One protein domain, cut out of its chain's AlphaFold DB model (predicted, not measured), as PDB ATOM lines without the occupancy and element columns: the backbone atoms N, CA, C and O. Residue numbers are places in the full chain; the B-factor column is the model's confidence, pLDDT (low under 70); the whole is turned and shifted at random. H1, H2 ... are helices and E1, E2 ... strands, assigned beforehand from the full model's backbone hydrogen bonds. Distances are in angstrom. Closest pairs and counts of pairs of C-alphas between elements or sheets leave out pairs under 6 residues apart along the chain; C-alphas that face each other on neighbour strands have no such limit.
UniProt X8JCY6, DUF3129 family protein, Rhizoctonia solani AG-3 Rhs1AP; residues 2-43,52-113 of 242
ATOM      1  N   LEU A   2     157.894 230.618 355.641       53.84
ATOM      2  CA  LEU A   2     158.128 231.932 356.271       53.84
ATOM      3  C   LEU A   2     158.334 233.086 355.260       53.84
ATOM      4  O   LEU A   2     157.884 234.201 355.486       53.84
ATOM      5  N   TYR A   3     158.940 232.790 354.106       52.97
ATOM      6  CA  TYR A   3     159.218 233.767 353.049       52.97
ATOM      7  C   TYR A   3     157.947 234.358 352.399       52.97
ATOM      8  O   TYR A   3     157.874 235.565 352.193       52.97
ATOM      9  N   LEU A   4     156.930 233.533 352.096       54.38
ATOM     10  CA  LEU A   4     155.712 233.997 351.402       54.38
ATOM     11  C   LEU A   4     154.921 235.012 352.241       54.38
ATOM     12  O   LEU A   4     154.312 235.929 351.693       54.38
ATOM     13  N   ALA A   5     154.952 234.860 353.568       54.38
ATOM     14  CA  ALA A   5     154.330 235.808 354.482       54.38
ATOM     15  C   ALA A   5     155.094 237.147 354.493       54.38
ATOM     16  O   ALA A   5     154.468 238.199 354.385       54.38
ATOM     17  N   ALA A   6     156.432 237.110 354.517       57.53
ATOM     18  CA  ALA A   6     157.272 238.309 354.517       57.53
ATOM     19  C   ALA A   6     157.169 239.111 353.204       57.53
ATOM     20  O   ALA A   6     157.055 240.332 353.236       57.53
ATOM     21  N   SER A   7     157.121 238.447 352.044       59.34
ATOM     22  CA  SER A   7     157.049 239.138 350.747       59.34
ATOM     23  C   SER A   7     155.729 239.873 350.505       59.34
ATOM     24  O   SER A   7     155.705 240.848 349.762       59.34
ATOM     25  N   SER A   8     154.628 239.440 351.131       58.91
ATOM     26  CA  SER A   8     153.323 240.100 350.959       58.91
ATOM     27  C   SER A   8     153.217 241.458 351.666       58.91
ATOM     28  O   SER A   8     152.400 242.284 351.265       58.91
ATOM     29  N   ALA A   9     154.069 241.708 352.668       66.62
ATOM     30  CA  ALA A   9     154.199 242.994 353.360       66.62
ATOM     31  C   ALA A   9     155.349 243.868 352.817       66.62
ATOM     32  O   ALA A   9     155.511 245.007 353.252       66.62
ATOM     33  N   GLY A  10     156.122 243.354 351.854       75.25
ATOM     34  CA  GLY A  10     157.373 243.953 351.396       75.25
ATOM     35  C   GLY A  10     158.563 243.499 352.241       75.25
ATOM     36  O   GLY A  10     158.484 243.392 353.464       75.25
ATOM     37  N   LEU A  11     159.678 243.204 351.572       83.31
ATOM     38  CA  LEU A  11     160.925 242.858 352.245       83.31
ATOM     39  C   LEU A  11     161.675 244.128 352.663       83.31
ATOM     40  O   LEU A  11     161.635 245.124 351.933       83.31
ATOM     41  N   PRO A  12     162.409 244.101 353.790       88.62
ATOM     42  CA  PRO A  12     163.395 245.137 354.057       88.62
ATOM     43  C   PRO A  12     164.410 245.167 352.909       88.62
ATOM     44  O   PRO A  12     164.808 244.124 352.390       88.62
ATOM     45  N   THR A  13     164.808 246.365 352.496       89.25
ATOM     46  CA  THR A  13     165.765 246.573 351.405       89.25
ATOM     47  C   THR A  13     167.133 246.924 351.968       89.25
ATOM     48  O   THR A  13     167.244 247.694 352.925       89.25
ATOM     49  N   ALA A  14     168.187 246.352 351.383       88.50
ATOM     50  CA  ALA A  14     169.548 246.803 351.661       88.50
ATOM     51  C   ALA A  14     169.696 248.280 351.263       88.50
ATOM     52  O   ALA A  14     169.025 248.746 350.342       88.50
ATOM     53  N   THR A  15     170.586 249.016 351.923       88.19
ATOM     54  CA  THR A  15     170.914 250.397 351.527       88.19
ATOM     55  C   THR A  15     171.500 250.450 350.107       88.19
ATOM     56  O   THR A  15     171.897 249.430 349.544       88.19
ATOM     57  N   ALA A  16     171.615 251.650 349.526       84.38
ATOM     58  CA  ALA A  16     172.224 251.830 348.203       84.38
ATOM     59  C   ALA A  16     173.692 251.361 348.138       84.38
ATOM     60  O   ALA A  16     174.163 250.971 347.075       84.38
ATOM     61  N   SER A  17     174.404 251.376 349.269       85.00
ATOM     62  CA  SER A  17     175.761 250.833 349.396       85.00
ATOM     63  C   SER A  17     175.791 249.321 349.643       85.00
ATOM     64  O   SER A  17     176.872 248.763 349.776       85.00
ATOM     65  N   GLY A  18     174.641 248.648 349.728       88.75
ATOM     66  CA  GLY A  18     174.556 247.212 350.004       88.75
ATOM     67  C   GLY A  18     174.704 246.842 351.483       88.75
ATOM     68  O   GLY A  18     174.908 245.675 351.793       88.75
ATOM     69  N   GLU A  19     174.597 247.797 352.408       92.94
ATOM     70  CA  GLU A  19     174.607 247.520 353.850       92.94
ATOM     71  C   GLU A  19     173.200 247.148 354.339       92.94
ATOM     72  O   GLU A  19     172.222 247.841 354.035       92.94
ATOM     73  N   ILE A  20     173.105 246.077 355.128       93.62
ATOM     74  CA  ILE A  20     171.904 245.639 355.837       93.62
ATOM     75  C   ILE A  20     172.057 246.047 357.302       93.62
ATOM     76  O   ILE A  20     173.021 245.663 357.963       93.62
ATOM     77  N   GLN A  21     171.088 246.802 357.815       93.25
ATOM     78  CA  GLN A  21     171.068 247.272 359.199       93.25
ATOM     79  C   GLN A  21     170.045 246.463 359.991       93.25
ATOM     80  O   GLN A  21     168.849 246.501 359.702       93.25
ATOM     81  N   MET A  22     170.516 245.711 360.979       93.56
ATOM     82  CA  MET A  22     169.695 244.868 361.840       93.56
ATOM     83  C   MET A  22     169.837 245.298 363.294       93.56
ATOM     84  O   MET A  22     170.820 245.917 363.699       93.56
ATOM     85  N   THR A  23     168.842 244.938 364.097       93.06
ATOM     86  CA  THR A  23     168.897 245.073 365.552       93.06
ATOM     87  C   THR A  23     168.876 243.684 366.164       93.06
ATOM     88  O   THR A  23     168.001 242.879 365.851       93.06
ATOM     89  N   VAL A  24     169.848 243.402 367.028       91.44
ATOM     90  CA  VAL A  24     169.885 242.181 367.829       91.44
ATOM     91  C   VAL A  24     169.366 242.514 369.214       91.44
ATOM     92  O   VAL A  24     169.958 243.335 369.915       91.44
ATOM     93  N   HIS A  25     168.289 241.845 369.611       90.81
ATOM     94  CA  HIS A  25     167.798 241.895 370.978       90.81
ATOM     95  C   HIS A  25     168.503 240.819 371.808       90.81
ATOM     96  O   HIS A  25     168.200 239.627 371.697       90.81
ATOM     97  N   GLN A  26     169.471 241.226 372.628       88.69
ATOM     98  CA  GLN A  26     170.166 240.316 373.526       88.69
ATOM     99  C   GLN A  26     169.276 240.024 374.743       88.69
ATOM    100  O   GLN A  26     169.095 240.889 375.598       88.69
ATOM    101  N   VAL A  27     168.753 238.798 374.843       87.12
ATOM    102  CA  VAL A  27     167.950 238.349 376.000       87.12
ATOM    103  C   VAL A  27     168.856 237.915 377.156       87.12
ATOM    104  O   VAL A  27     168.738 238.434 378.265       87.12
ATOM    105  N   ASN A  28     169.792 237.004 376.871       82.31
ATOM    106  CA  ASN A  28     170.669 236.360 377.849       82.31
ATOM    107  C   ASN A  28     172.150 236.669 377.581       82.31
ATOM    108  O   ASN A  28     172.521 237.178 376.522       82.31
ATOM    109  N   GLN A  29     173.006 236.341 378.552       82.12
ATOM    110  CA  GLN A  29     174.450 236.616 378.524       82.12
ATOM    111  C   GLN A  29     175.171 235.990 377.323       82.12
ATOM    112  O   GLN A  29     176.112 236.577 376.805       82.12
ATOM    113  N   ASP A  30     174.719 234.817 376.888       81.62
ATOM    114  CA  ASP A  30     175.242 234.010 375.783       81.62
ATOM    115  C   ASP A  30     174.682 234.410 374.407       81.62
ATOM    116  O   ASP A  30     175.156 233.935 373.377       81.62
ATOM    117  N   GLY A  31     173.710 235.324 374.367       80.06
ATOM    118  CA  GLY A  31     173.170 235.891 373.128       80.06
ATOM    119  C   GLY A  31     173.976 237.070 372.574       80.06
ATOM    120  O   GLY A  31     173.536 237.703 371.613       80.06
ATOM    121  N   ALA A  32     175.105 237.420 373.194       83.81
ATOM    122  CA  ALA A  32     175.920 238.562 372.795       83.81
ATOM    123  C   ALA A  32     176.788 238.266 371.565       83.81
ATOM    124  O   ALA A  32     176.920 237.126 371.123       83.81
ATOM    125  N   GLY A  33     177.407 239.304 371.004       84.69
ATOM    126  CA  GLY A  33     178.378 239.124 369.928       84.69
ATOM    127  C   GLY A  33     179.755 238.657 370.429       84.69
ATOM    128  O   GLY A  33     179.912 238.327 371.600       84.69
ATOM    129  N   PRO A  34     180.779 238.636 369.558       90.62
ATOM    130  CA  PRO A  34     180.721 239.059 368.163       90.62
ATOM    131  C   PRO A  34     179.982 238.046 367.279       90.62
ATOM    132  O   PRO A  34     180.213 236.840 367.351       90.62
ATOM    133  N   PHE A  35     179.128 238.552 366.391       93.06
ATOM    134  CA  PHE A  35     178.487 237.758 365.347       93.06
ATOM    135  C   PHE A  35     179.393 237.621 364.122       93.06
ATOM    136  O   PHE A  35     180.117 238.551 363.747       93.06
ATOM    137  N   LYS A  36     179.320 236.459 363.480       95.38
ATOM    138  CA  LYS A  36     179.771 236.203 362.114       95.38
ATOM    139  C   LYS A  36     178.550 236.024 361.235       95.38
ATOM    140  O   LYS A  36     177.602 235.349 361.634       95.38
ATOM    141  N   CYS A  37     178.572 236.658 360.072       97.00
ATOM    142  CA  CYS A  37     177.450 236.653 359.157       97.00
ATOM    143  C   CYS A  37     177.874 236.108 357.801       97.00
ATOM    144  O   CYS A  37     178.965 236.399 357.319       97.00
ATOM    145  N   ASP A  38     176.982 235.344 357.196       96.81
ATOM    146  CA  ASP A  38     177.104 234.823 355.848       96.81
ATOM    147  C   ASP A  38     175.788 235.076 355.099       96.81
ATOM    148  O   ASP A  38     174.721 235.222 355.703       96.81
ATOM    149  N   MET A  39     175.870 235.228 353.781       96.06
ATOM    150  CA  MET A  39     174.740 235.572 352.925       96.06
ATOM    151  C   MET A  39     174.546 234.553 351.819       96.06
ATOM    152  O   MET A  39     175.498 233.972 351.301       96.06
ATOM    153  N   SER A  40     173.289 234.371 351.444       96.19
ATOM    154  CA  SER A  40     172.864 233.476 350.387       96.19
ATOM    155  C   SER A  40     171.997 234.216 349.380       96.19
ATOM    156  O   SER A  40     170.981 234.817 349.738       96.19
ATOM    157  N   ALA A  41     172.395 234.131 348.114       94.94
ATOM    158  CA  ALA A  41     171.656 234.672 346.981       94.94
ATOM    159  C   ALA A  41     170.544 233.736 346.480       94.94
ATOM    160  O   ALA A  41     169.621 234.184 345.810       94.94
ATOM    161  N   ASP A  42     170.629 232.442 346.791       93.12
ATOM    162  CA  ASP A  42     169.832 231.372 346.179       93.12
ATOM    163  C   ASP A  42     168.863 230.703 347.164       93.12
ATOM    164  O   ASP A  42     168.420 229.574 346.959       93.12
ATOM    165  N   GLY A  43     168.513 231.402 348.245       90.25
ATOM    166  CA  GLY A  43     167.522 230.935 349.214       90.25
ATOM    167  C   GLY A  43     168.077 229.968 350.259       90.25
ATOM    168  O   GLY A  43     167.307 229.246 350.888       90.25
ATOM    169  N   VAL A  52     180.904 242.091 358.595       96.06
ATOM    170  CA  VAL A  52     180.167 242.774 359.668       96.06
ATOM    171  C   VAL A  52     180.810 244.143 359.920       96.06
ATOM    172  O   VAL A  52     181.937 244.211 360.413       96.06
ATOM    173  N   THR A  53     180.111 245.226 359.573       95.06
ATOM    174  CA  THR A  53     180.580 246.625 359.691       95.06
ATOM    175  C   THR A  53     180.330 247.214 361.079       95.06
ATOM    176  O   THR A  53     181.107 248.043 361.558       95.06
ATOM    177  N   LYS A  54     179.270 246.771 361.761       93.69
ATOM    178  CA  LYS A  54     178.960 247.094 363.163       93.69
ATOM    179  C   LYS A  54     178.577 245.803 363.858       93.69
ATOM    180  O   LYS A  54     177.663 245.134 363.395       93.69
ATOM    181  N   ASN A  55     179.262 245.452 364.942       91.88
ATOM    182  CA  ASN A  55     179.009 244.202 365.651       91.88
ATOM    183  C   ASN A  55     178.485 244.457 367.062       91.88
ATOM    184  O   ASN A  55     178.829 245.454 367.700       91.88
ATOM    185  N   VAL A  56     177.697 243.505 367.552       88.62
ATOM    186  CA  VAL A  56     177.258 243.464 368.941       88.62
ATOM    187  C   VAL A  56     178.489 243.211 369.818       88.62
ATOM    188  O   VAL A  56     179.263 242.293 369.529       88.62
ATOM    189  N   PRO A  57     178.714 244.009 370.871       84.00
ATOM    190  CA  PRO A  57     179.812 243.758 371.787       84.00
ATOM    191  C   PRO A  57     179.598 242.439 372.539       84.00
ATOM    192  O   PRO A  57     178.477 242.078 372.897       84.00
ATOM    193  N   GLY A  58     180.694 241.751 372.826       74.88
ATOM    194  CA  GLY A  58     180.744 240.658 373.788       74.88
ATOM    195  C   GLY A  58     182.140 240.549 374.376       74.88
ATOM    196  O   GLY A  58     183.121 240.974 373.763       74.88
ATOM    197  N   ALA A  59     182.218 240.046 375.602       73.31
ATOM    198  CA  ALA A  59     183.466 239.769 376.293       73.31
ATOM    199  C   ALA A  59     184.010 238.388 375.883       73.31
ATOM    200  O   ALA A  59     183.572 237.781 374.902       73.31
ATOM    201  N   LEU A  60     185.000 237.891 376.628       67.38
ATOM    202  CA  LEU A  60     185.632 236.596 376.377       67.38
ATOM    203  C   LEU A  60     184.564 235.490 376.230       67.38
ATOM    204  O   LEU A  60     183.689 235.363 377.083       67.38
ATOM    205  N   LEU A  61     184.644 234.705 375.147       63.22
ATOM    206  CA  LEU A  61     183.690 233.638 374.776       63.22
ATOM    207  C   LEU A  61     182.280 234.100 374.350       63.22
ATOM    208  O   LEU A  61     181.363 233.282 374.301       63.22
ATOM    209  N   GLY A  62     182.101 235.383 374.022       60.41
ATOM    210  CA  GLY A  62     180.825 235.932 373.548       60.41
ATOM    211  C   GLY A  62     179.779 236.121 374.650       60.41
ATOM    212  O   GLY A  62     178.582 236.139 374.380       60.41
ATOM    213  N   LEU A  63     180.239 236.258 375.896       66.50
ATOM    214  CA  LEU A  63     179.405 236.560 377.056       66.50
ATOM    215  C   LEU A  63     179.300 238.078 377.254       66.50
ATOM    216  O   LEU A  63     180.299 238.783 377.143       66.50
ATOM    217  N   SER A  64     178.125 238.610 377.581       73.00
ATOM    218  CA  SER A  64     177.951 240.040 377.890       73.00
ATOM    219  C   SER A  64     176.999 240.248 379.052       73.00
ATOM    220  O   SER A  64     175.873 239.770 378.978       73.00
ATOM    221  N   LEU A  65     177.414 241.070 380.031       67.81
ATOM    222  CA  LEU A  65     176.632 241.460 381.217       67.81
ATOM    223  C   LEU A  65     175.309 242.168 380.891       67.81
ATOM    224  O   LEU A  65     174.467 242.293 381.775       67.81
ATOM    225  N   ALA A  66     175.098 242.598 379.645       63.31
ATOM    226  CA  ALA A  66     173.823 243.151 379.212       63.31
ATOM    227  C   ALA A  66     172.735 242.064 379.153       63.31
ATOM    228  O   ALA A  66     172.918 241.006 378.555       63.31
ATOM    229  N   THR A  67     171.582 242.355 379.744       66.06
ATOM    230  CA  THR A  67     170.356 241.563 379.613       66.06
ATOM    231  C   THR A  67     169.245 242.459 379.079       66.06
ATOM    232  O   THR A  67     169.168 243.632 379.444       66.06
ATOM    233  N   ALA A  68     168.414 241.915 378.186       80.25
ATOM    234  CA  ALA A  68     167.309 242.614 377.525       80.25
ATOM    235  C   ALA A  68     167.713 243.964 376.895       80.25
ATOM    236  O   ALA A  68     167.151 245.013 377.216       80.25
ATOM    237  N   LYS A  69     168.715 243.948 376.007       85.50
ATOM    238  CA  LYS A  69     169.218 245.160 375.349       85.50
ATOM    239  C   LYS A  69     169.337 244.998 373.842       85.50
ATOM    240  O   LYS A  69     169.800 243.971 373.352       85.50
ATOM    241  N   ASP A  70     168.968 246.057 373.133       90.31
ATOM    242  CA  ASP A  70     169.110 246.159 371.689       90.31
ATOM    243  C   ASP A  70     170.498 246.666 371.305       90.31
ATOM    244  O   ASP A  70     170.999 247.660 371.846       90.31
ATOM    245  N   PHE A  71     171.107 245.987 370.338       91.12
ATOM    246  CA  PHE A  71     172.383 246.374 369.758       91.12
ATOM    247  C   PHE A  71     172.293 246.413 368.231       91.12
ATOM    248  O   PHE A  71     171.677 245.527 367.631       91.12
ATOM    249  N   PRO A  72     172.928 247.402 367.578       93.25
ATOM    250  CA  PRO A  72     173.003 247.433 366.129       93.25
ATOM    251  C   PRO A  72     173.944 246.336 365.620       93.25
ATOM    252  O   PRO A  72     175.049 246.154 366.137       93.25
ATOM    253  N   LEU A  73     173.510 245.643 364.573       94.44
ATOM    254  CA  LEU A  73     174.308 244.704 363.798       94.44
ATOM    255  C   LEU A  73     174.191 245.096 362.328       94.44
ATOM    256  O   LEU A  73     173.145 244.895 361.710       94.44
ATOM    257  N   ASN A  74     175.268 245.635 361.771       95.19
ATOM    258  CA  ASN A  74     175.315 246.003 360.365       95.19
ATOM    259  C   ASN A  74     176.206 245.032 359.602       95.19
ATOM    260  O   ASN A  74     177.289 244.663 360.070       95.19
ATOM    261  N   VAL A  75     175.748 244.637 358.421       96.31
ATOM    262  CA  VAL A  75     176.436 243.666 357.576       96.31
ATOM    263  C   VAL A  75     176.457 244.174 356.146       96.31
ATOM    264  O   VAL A  75     175.428 244.568 355.604       96.31
ATOM    265  N   GLN A  76     177.633 244.152 355.539       95.88
ATOM    266  CA  GLN A  76     177.861 244.529 354.159       95.88
ATOM    267  C   GLN A  76     177.635 243.327 353.245       95.88
ATOM    268  O   GLN A  76     178.147 242.233 353.498       95.88
ATOM    269  N   MET A  77     176.869 243.539 352.177       93.31
ATOM    270  CA  MET A  77     176.669 242.535 351.140       93.31
ATOM    271  C   MET A  77     177.992 242.228 350.425       93.31
ATOM    272  O   MET A  77     178.723 243.172 350.112       93.31
ATOM    273  N   PRO A  78     178.310 240.945 350.164       92.62
ATOM    274  CA  PRO A  78     179.493 240.571 349.400       92.62
ATOM    275  C   PRO A  78     179.503 241.212 348.009       92.62
ATOM    276  O   PRO A  78     178.462 241.317 347.355       92.62
ATOM    277  N   ASP A  79     180.687 241.609 347.545       87.12
ATOM    278  CA  ASP A  79     180.848 242.241 346.238       87.12
ATOM    279  C   ASP A  79     180.352 241.329 345.107       87.12
ATOM    280  O   ASP A  79     180.673 240.141 345.041       87.12
ATOM    281  N   GLY A  80     179.552 241.892 344.199       85.06
ATOM    282  CA  GLY A  80     179.001 241.167 343.051       85.06
ATOM    283  C   GLY A  80     177.878 240.176 343.382       85.06
ATOM    284  O   GLY A  80     177.363 239.525 342.468       85.06
ATOM    285  N   MET A  81     177.451 240.062 344.644       88.69
ATOM    286  CA  MET A  81     176.309 239.226 345.006       88.69
ATOM    287  C   MET A  81     175.020 239.777 344.383       88.69
ATOM    288  O   MET A  81     174.653 240.931 344.583       88.69
ATOM    289  N   THR A  82     174.315 238.931 343.631       91.06
ATOM    290  CA  THR A  82     173.003 239.249 343.051       91.06
ATOM    291  C   THR A  82     171.954 238.359 343.687       91.06
ATOM    292  O   THR A  82     172.044 237.138 343.593       91.06
ATOM    293  N   CYS A  83     170.963 238.964 344.332       91.75
ATOM    294  CA  CYS A  83     169.847 238.245 344.926       91.75
ATOM    295  C   CYS A  83     168.994 237.573 343.848       91.75
ATOM    296  O   CYS A  83     168.605 238.228 342.889       91.75
ATOM    297  N   ALA A  84     168.719 236.280 344.015       91.94
ATOM    298  CA  ALA A  84     167.961 235.466 343.064       91.94
ATOM    299  C   ALA A  84     166.892 234.597 343.749       91.94
ATOM    300  O   ALA A  84     166.205 233.814 343.091       91.94
ATOM    301  N   ALA A  85     166.745 234.705 345.072       89.75
ATOM    302  CA  ALA A  85     165.772 233.932 345.818       89.75
ATOM    303  C   ALA A  85     164.379 234.566 345.759       89.75
ATOM    304  O   ALA A  85     164.190 235.746 345.448       89.75
ATOM    305  N   GLY A  86     163.389 233.764 346.141       85.38
ATOM    306  CA  GLY A  86     162.009 234.205 346.253       85.38
ATOM    307  C   GLY A  86     161.238 234.224 344.931       85.38
ATOM    308  O   GLY A  86     161.791 233.988 343.863       85.38
ATOM    309  N   PRO A  87     159.929 234.502 344.994       82.00
ATOM    310  CA  PRO A  87     159.031 234.456 343.846       82.00
ATOM    311  C   PRO A  87     159.279 235.589 342.842       82.00
ATOM    312  O   PRO A  87     158.914 235.447 341.681       82.00
ATOM    313  N   ASN A  88     159.904 236.686 343.278       83.88
ATOM    314  CA  ASN A  88     160.269 237.816 342.424       83.88
ATOM    315  C   ASN A  88     161.730 237.743 341.939       83.88
ATOM    316  O   ASN A  88     162.124 238.553 341.107       83.88
ATOM    317  N   GLY A  89     162.523 236.787 342.446       88.19
ATOM    318  CA  GLY A  89     163.932 236.625 342.085       88.19
ATOM    319  C   GLY A  89     164.840 237.771 342.538       88.19
ATOM    320  O   GLY A  89     165.834 238.029 341.876       88.19
ATOM    321  N   ASP A  90     164.492 238.477 343.616       89.44
ATOM    322  CA  ASP A  90     165.173 239.690 344.089       89.44
ATOM    323  C   ASP A  90     165.621 239.619 345.558       89.44
ATOM    324  O   ASP A  90     166.135 240.602 346.099       89.44
ATOM    325  N   ALA A  91     165.460 238.466 346.215       91.12
ATOM    326  CA  ALA A  91     165.785 238.328 347.627       91.12
ATOM    327  C   ALA A  91     167.049 237.537 347.925       91.12
ATOM    328  O   ALA A  91     167.448 236.619 347.209       91.12
ATOM    329  N   CYS A  92     167.645 237.906 349.047       94.62
ATOM    330  CA  CYS A  92     168.766 237.241 349.668       94.62
ATOM    331  C   CYS A  92     168.411 236.887 351.114       94.62
ATOM    332  O   CYS A  92     167.481 237.433 351.716       94.62
ATOM    333  N   ILE A  93     169.191 235.975 351.683       95.12
ATOM    334  CA  ILE A  93     169.128 235.619 353.097       95.12
ATOM    335  C   ILE A  93     170.457 235.998 353.734       95.12
ATOM    336  O   ILE A  93     171.504 235.601 353.239       95.12
ATOM    337  N   VAL A  94     170.423 236.726 354.845       96.25
ATOM    338  CA  VAL A  94     171.574 236.888 355.740       96.25
ATOM    339  C   VAL A  94     171.382 235.983 356.945       96.25
ATOM    340  O   VAL A  94     170.301 235.944 357.529       96.25
ATOM    341  N   ARG A  95     172.422 235.247 357.324       96.62
ATOM    342  CA  ARG A  95     172.476 234.430 358.534       96.62
ATOM    343  C   ARG A  95     173.606 234.945 359.403       96.62
ATOM    344  O   ARG A  95     174.755 234.927 358.983       96.62
ATOM    345  N   CYS A  96     173.288 235.348 360.626       96.12
ATOM    346  CA  CYS A  96     174.268 235.833 361.594       96.12
ATOM    347  C   CYS A  96     174.272 234.943 362.829       96.12
ATOM    348  O   CYS A  96     173.215 234.684 363.397       96.12
ATOM    349  N   ARG A  97     175.455 234.478 363.239       94.81
ATOM    350  CA  ARG A  97     175.658 233.560 364.366       94.81
ATOM    351  C   ARG A  97     176.826 234.016 365.231       94.81
ATOM    352  O   ARG A  97     177.859 234.414 364.698       94.81
ATOM    353  N   ASN A  98     176.682 233.960 366.547       91.06
ATOM    354  CA  ASN A  98     177.803 234.131 367.465       91.06
ATOM    355  C   ASN A  98     178.532 232.789 367.681       91.06
ATOM    356  O   ASN A  98     178.146 231.751 367.143       91.06
ATOM    357  N   SER A  99     179.640 232.807 368.418       86.06
ATOM    358  CA  SER A  99     180.399 231.602 368.775       86.06
ATOM    359  C   SER A  99     180.606 231.565 370.280       86.06
ATOM    360  O   SER A  99     181.603 232.078 370.785       86.06
ATOM    361  N   THR A 100     179.639 230.973 370.983       83.81
ATOM    362  CA  THR A 100     179.680 230.804 372.441       83.81
ATOM    363  C   THR A 100     179.690 229.321 372.824       83.81
ATOM    364  O   THR A 100     179.247 228.485 372.031       83.81
ATOM    365  N   PRO A 101     180.156 228.963 374.037       82.62
ATOM    366  CA  PRO A 101     180.168 227.575 374.501       82.62
ATOM    367  C   PRO A 101     178.780 226.920 374.584       82.62
ATOM    368  O   PRO A 101     178.676 225.710 374.414       82.62
ATOM    369  N   ALA A 102     177.722 227.701 374.834       83.50
ATOM    370  CA  ALA A 102     176.344 227.201 374.900       83.50
ATOM    371  C   ALA A 102     175.724 226.953 373.510       83.50
ATOM    372  O   ALA A 102     174.677 226.317 373.397       83.50
ATOM    373  N   GLY A 103     176.395 227.406 372.450       79.06
ATOM    374  CA  GLY A 103     176.011 227.185 371.064       79.06
ATOM    375  C   GLY A 103     176.091 228.462 370.229       79.06
ATOM    376  O   GLY A 103     176.194 229.570 370.765       79.06
ATOM    377  N   PRO A 104     176.059 228.328 368.893       87.94
ATOM    378  CA  PRO A 104     175.904 229.474 368.020       87.94
ATOM    379  C   PRO A 104     174.449 229.947 368.063       87.94
ATOM    380  O   PRO A 104     173.568 229.371 367.424       87.94
ATOM    381  N   PHE A 105     174.203 231.017 368.804       90.00
ATOM    382  CA  PHE A 105     172.952 231.754 368.756       90.00
ATOM    383  C   PHE A 105     172.953 232.668 367.544       90.00
ATOM    384  O   PHE A 105     173.965 233.269 367.179       90.00
ATOM    385  N   GLY A 106     171.804 232.773 366.895       91.31
ATOM    386  CA  GLY A 106     171.707 233.516 365.659       91.31
ATOM    387  C   GLY A 106     170.318 233.492 365.064       91.31
ATOM    388  O   GLY A 106     169.417 232.807 365.543       91.31
ATOM    389  N   SER A 107     170.167 234.246 363.987       91.75
ATOM    390  CA  SER A 107     168.944 234.270 363.198       91.75
ATOM    391  C   SER A 107     169.271 234.422 361.718       91.75
ATOM    392  O   SER A 107     170.386 234.801 361.340       91.75
ATOM    393  N   CYS A 108     168.285 234.091 360.890       94.06
ATOM    394  CA  CYS A 108     168.299 234.403 359.471       94.06
ATOM    395  C   CYS A 108     167.265 235.495 359.197       94.06
ATOM    396  O   CYS A 108     166.143 235.417 359.699       94.06
ATOM    397  N   ALA A 109     167.621 236.463 358.362       92.94
ATOM    398  CA  ALA A 109     166.714 237.487 357.868       92.94
ATOM    399  C   ALA A 109     166.707 237.484 356.340       92.94
ATOM    400  O   ALA A 109     167.722 237.218 355.698       92.94
ATOM    401  N   VAL A 110     165.544 237.771 355.765       93.06
ATOM    402  CA  VAL A 110     165.359 237.893 354.319       93.06
ATOM    403  C   VAL A 110     165.292 239.371 353.975       93.06
ATOM    404  O   VAL A 110     164.567 240.116 354.633       93.06
ATOM    405  N   PHE A 111     166.013 239.780 352.941       91.25
ATOM    406  CA  PHE A 111     166.008 241.151 352.446       91.25
ATOM    407  C   PHE A 111     165.991 241.164 350.918       91.25
ATOM    408  O   PHE A 111     166.435 240.210 350.279       91.25
ATOM    409  N   ALA A 112     165.478 242.244 350.338       90.25
ATOM    410  CA  ALA A 112     165.599 242.516 348.912       90.25
ATOM    411  C   ALA A 112     166.854 243.357 348.646       90.25
ATOM    412  O   ALA A 112     167.187 244.263 349.423       90.25
ATOM    413  N   ALA A 113     167.550 243.090 347.542       81.50
ATOM    414  CA  ALA A 113     168.555 244.032 347.065       81.50
ATOM    415  C   ALA A 113     167.871 245.355 346.683       81.50
ATOM    416  O   ALA A 113     166.749 245.356 346.169       81.50
TER     417      ALA A 113
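AT A GLANCE: This is residues 2 to 43 and 52 to 113 of the 242 residues of the protein "DUF3129 family protein" of Rhizoctonia solani AG-3 Rhs1AP (UniProt X8JCY6). Two small three-stranded sheets, E1 E4 E3 and E2 E5 E6, stand face to face as a sandwich with their strands crossed at 45 degrees; the short helix H1 only grazes the second sheet. The printed part has 104 residues with one named helix and six named strands, in the order H1 E1 E2 E3 E4 E5 E6, and both sheets are antiparallel. The class is mostly strand, though under half of the residues are in named elements. The whole is compact, with a radius of gyration of the C-alphas of 14.4 A and spans of 42 by 28 by 21 A.

HOW THE PARTS SIT: Start at H1, residues 2 to 8, where 2 of 3 O i to N i+4 pairs are within hydrogen-bond range. Its C-alpha closest to E6, residues 106 to 112, is that of Tyr 3, 7.5 A from that of Val 110. Next, E1, residues 19 to 26, is antiparallel to E4, residues 69 to 76, with N 22 and O 73 2.8 A apart. E3, residues 52 to 54, forms a hairpin with E4; look at N 53 and O 74, 2.9 A apart. In the other sheet E2, residues 36 to 40, pairs with E5, residues 91 to 97, through N 38 and O 95 at 2.9 A. E5 and E6 form a hairpin, with N 94 and O 109 2.9 A apart. Between the sheets, E1 and E6 are near each other, while E1 and E5 are apart.

IN THESE COORDINATES: Find C-alpha 2 at (158.128, 231.932, 356.271), where H1 begins. E1 spans 21.4 A, E4 22.9 A, E5 and E6 20.0 A each; E6 ends at C-alpha 112, (165.599, 242.516, 348.912).

THE WHOLE: Residues 44 to 51 are not printed, and C-alphas 43 and 52 are 20.2 A apart across the cut. The links E3 to E4 and E4 to E5 are long. Confidence is under 70 at residues 2 to 9, 60 to 63 and 65 to 67.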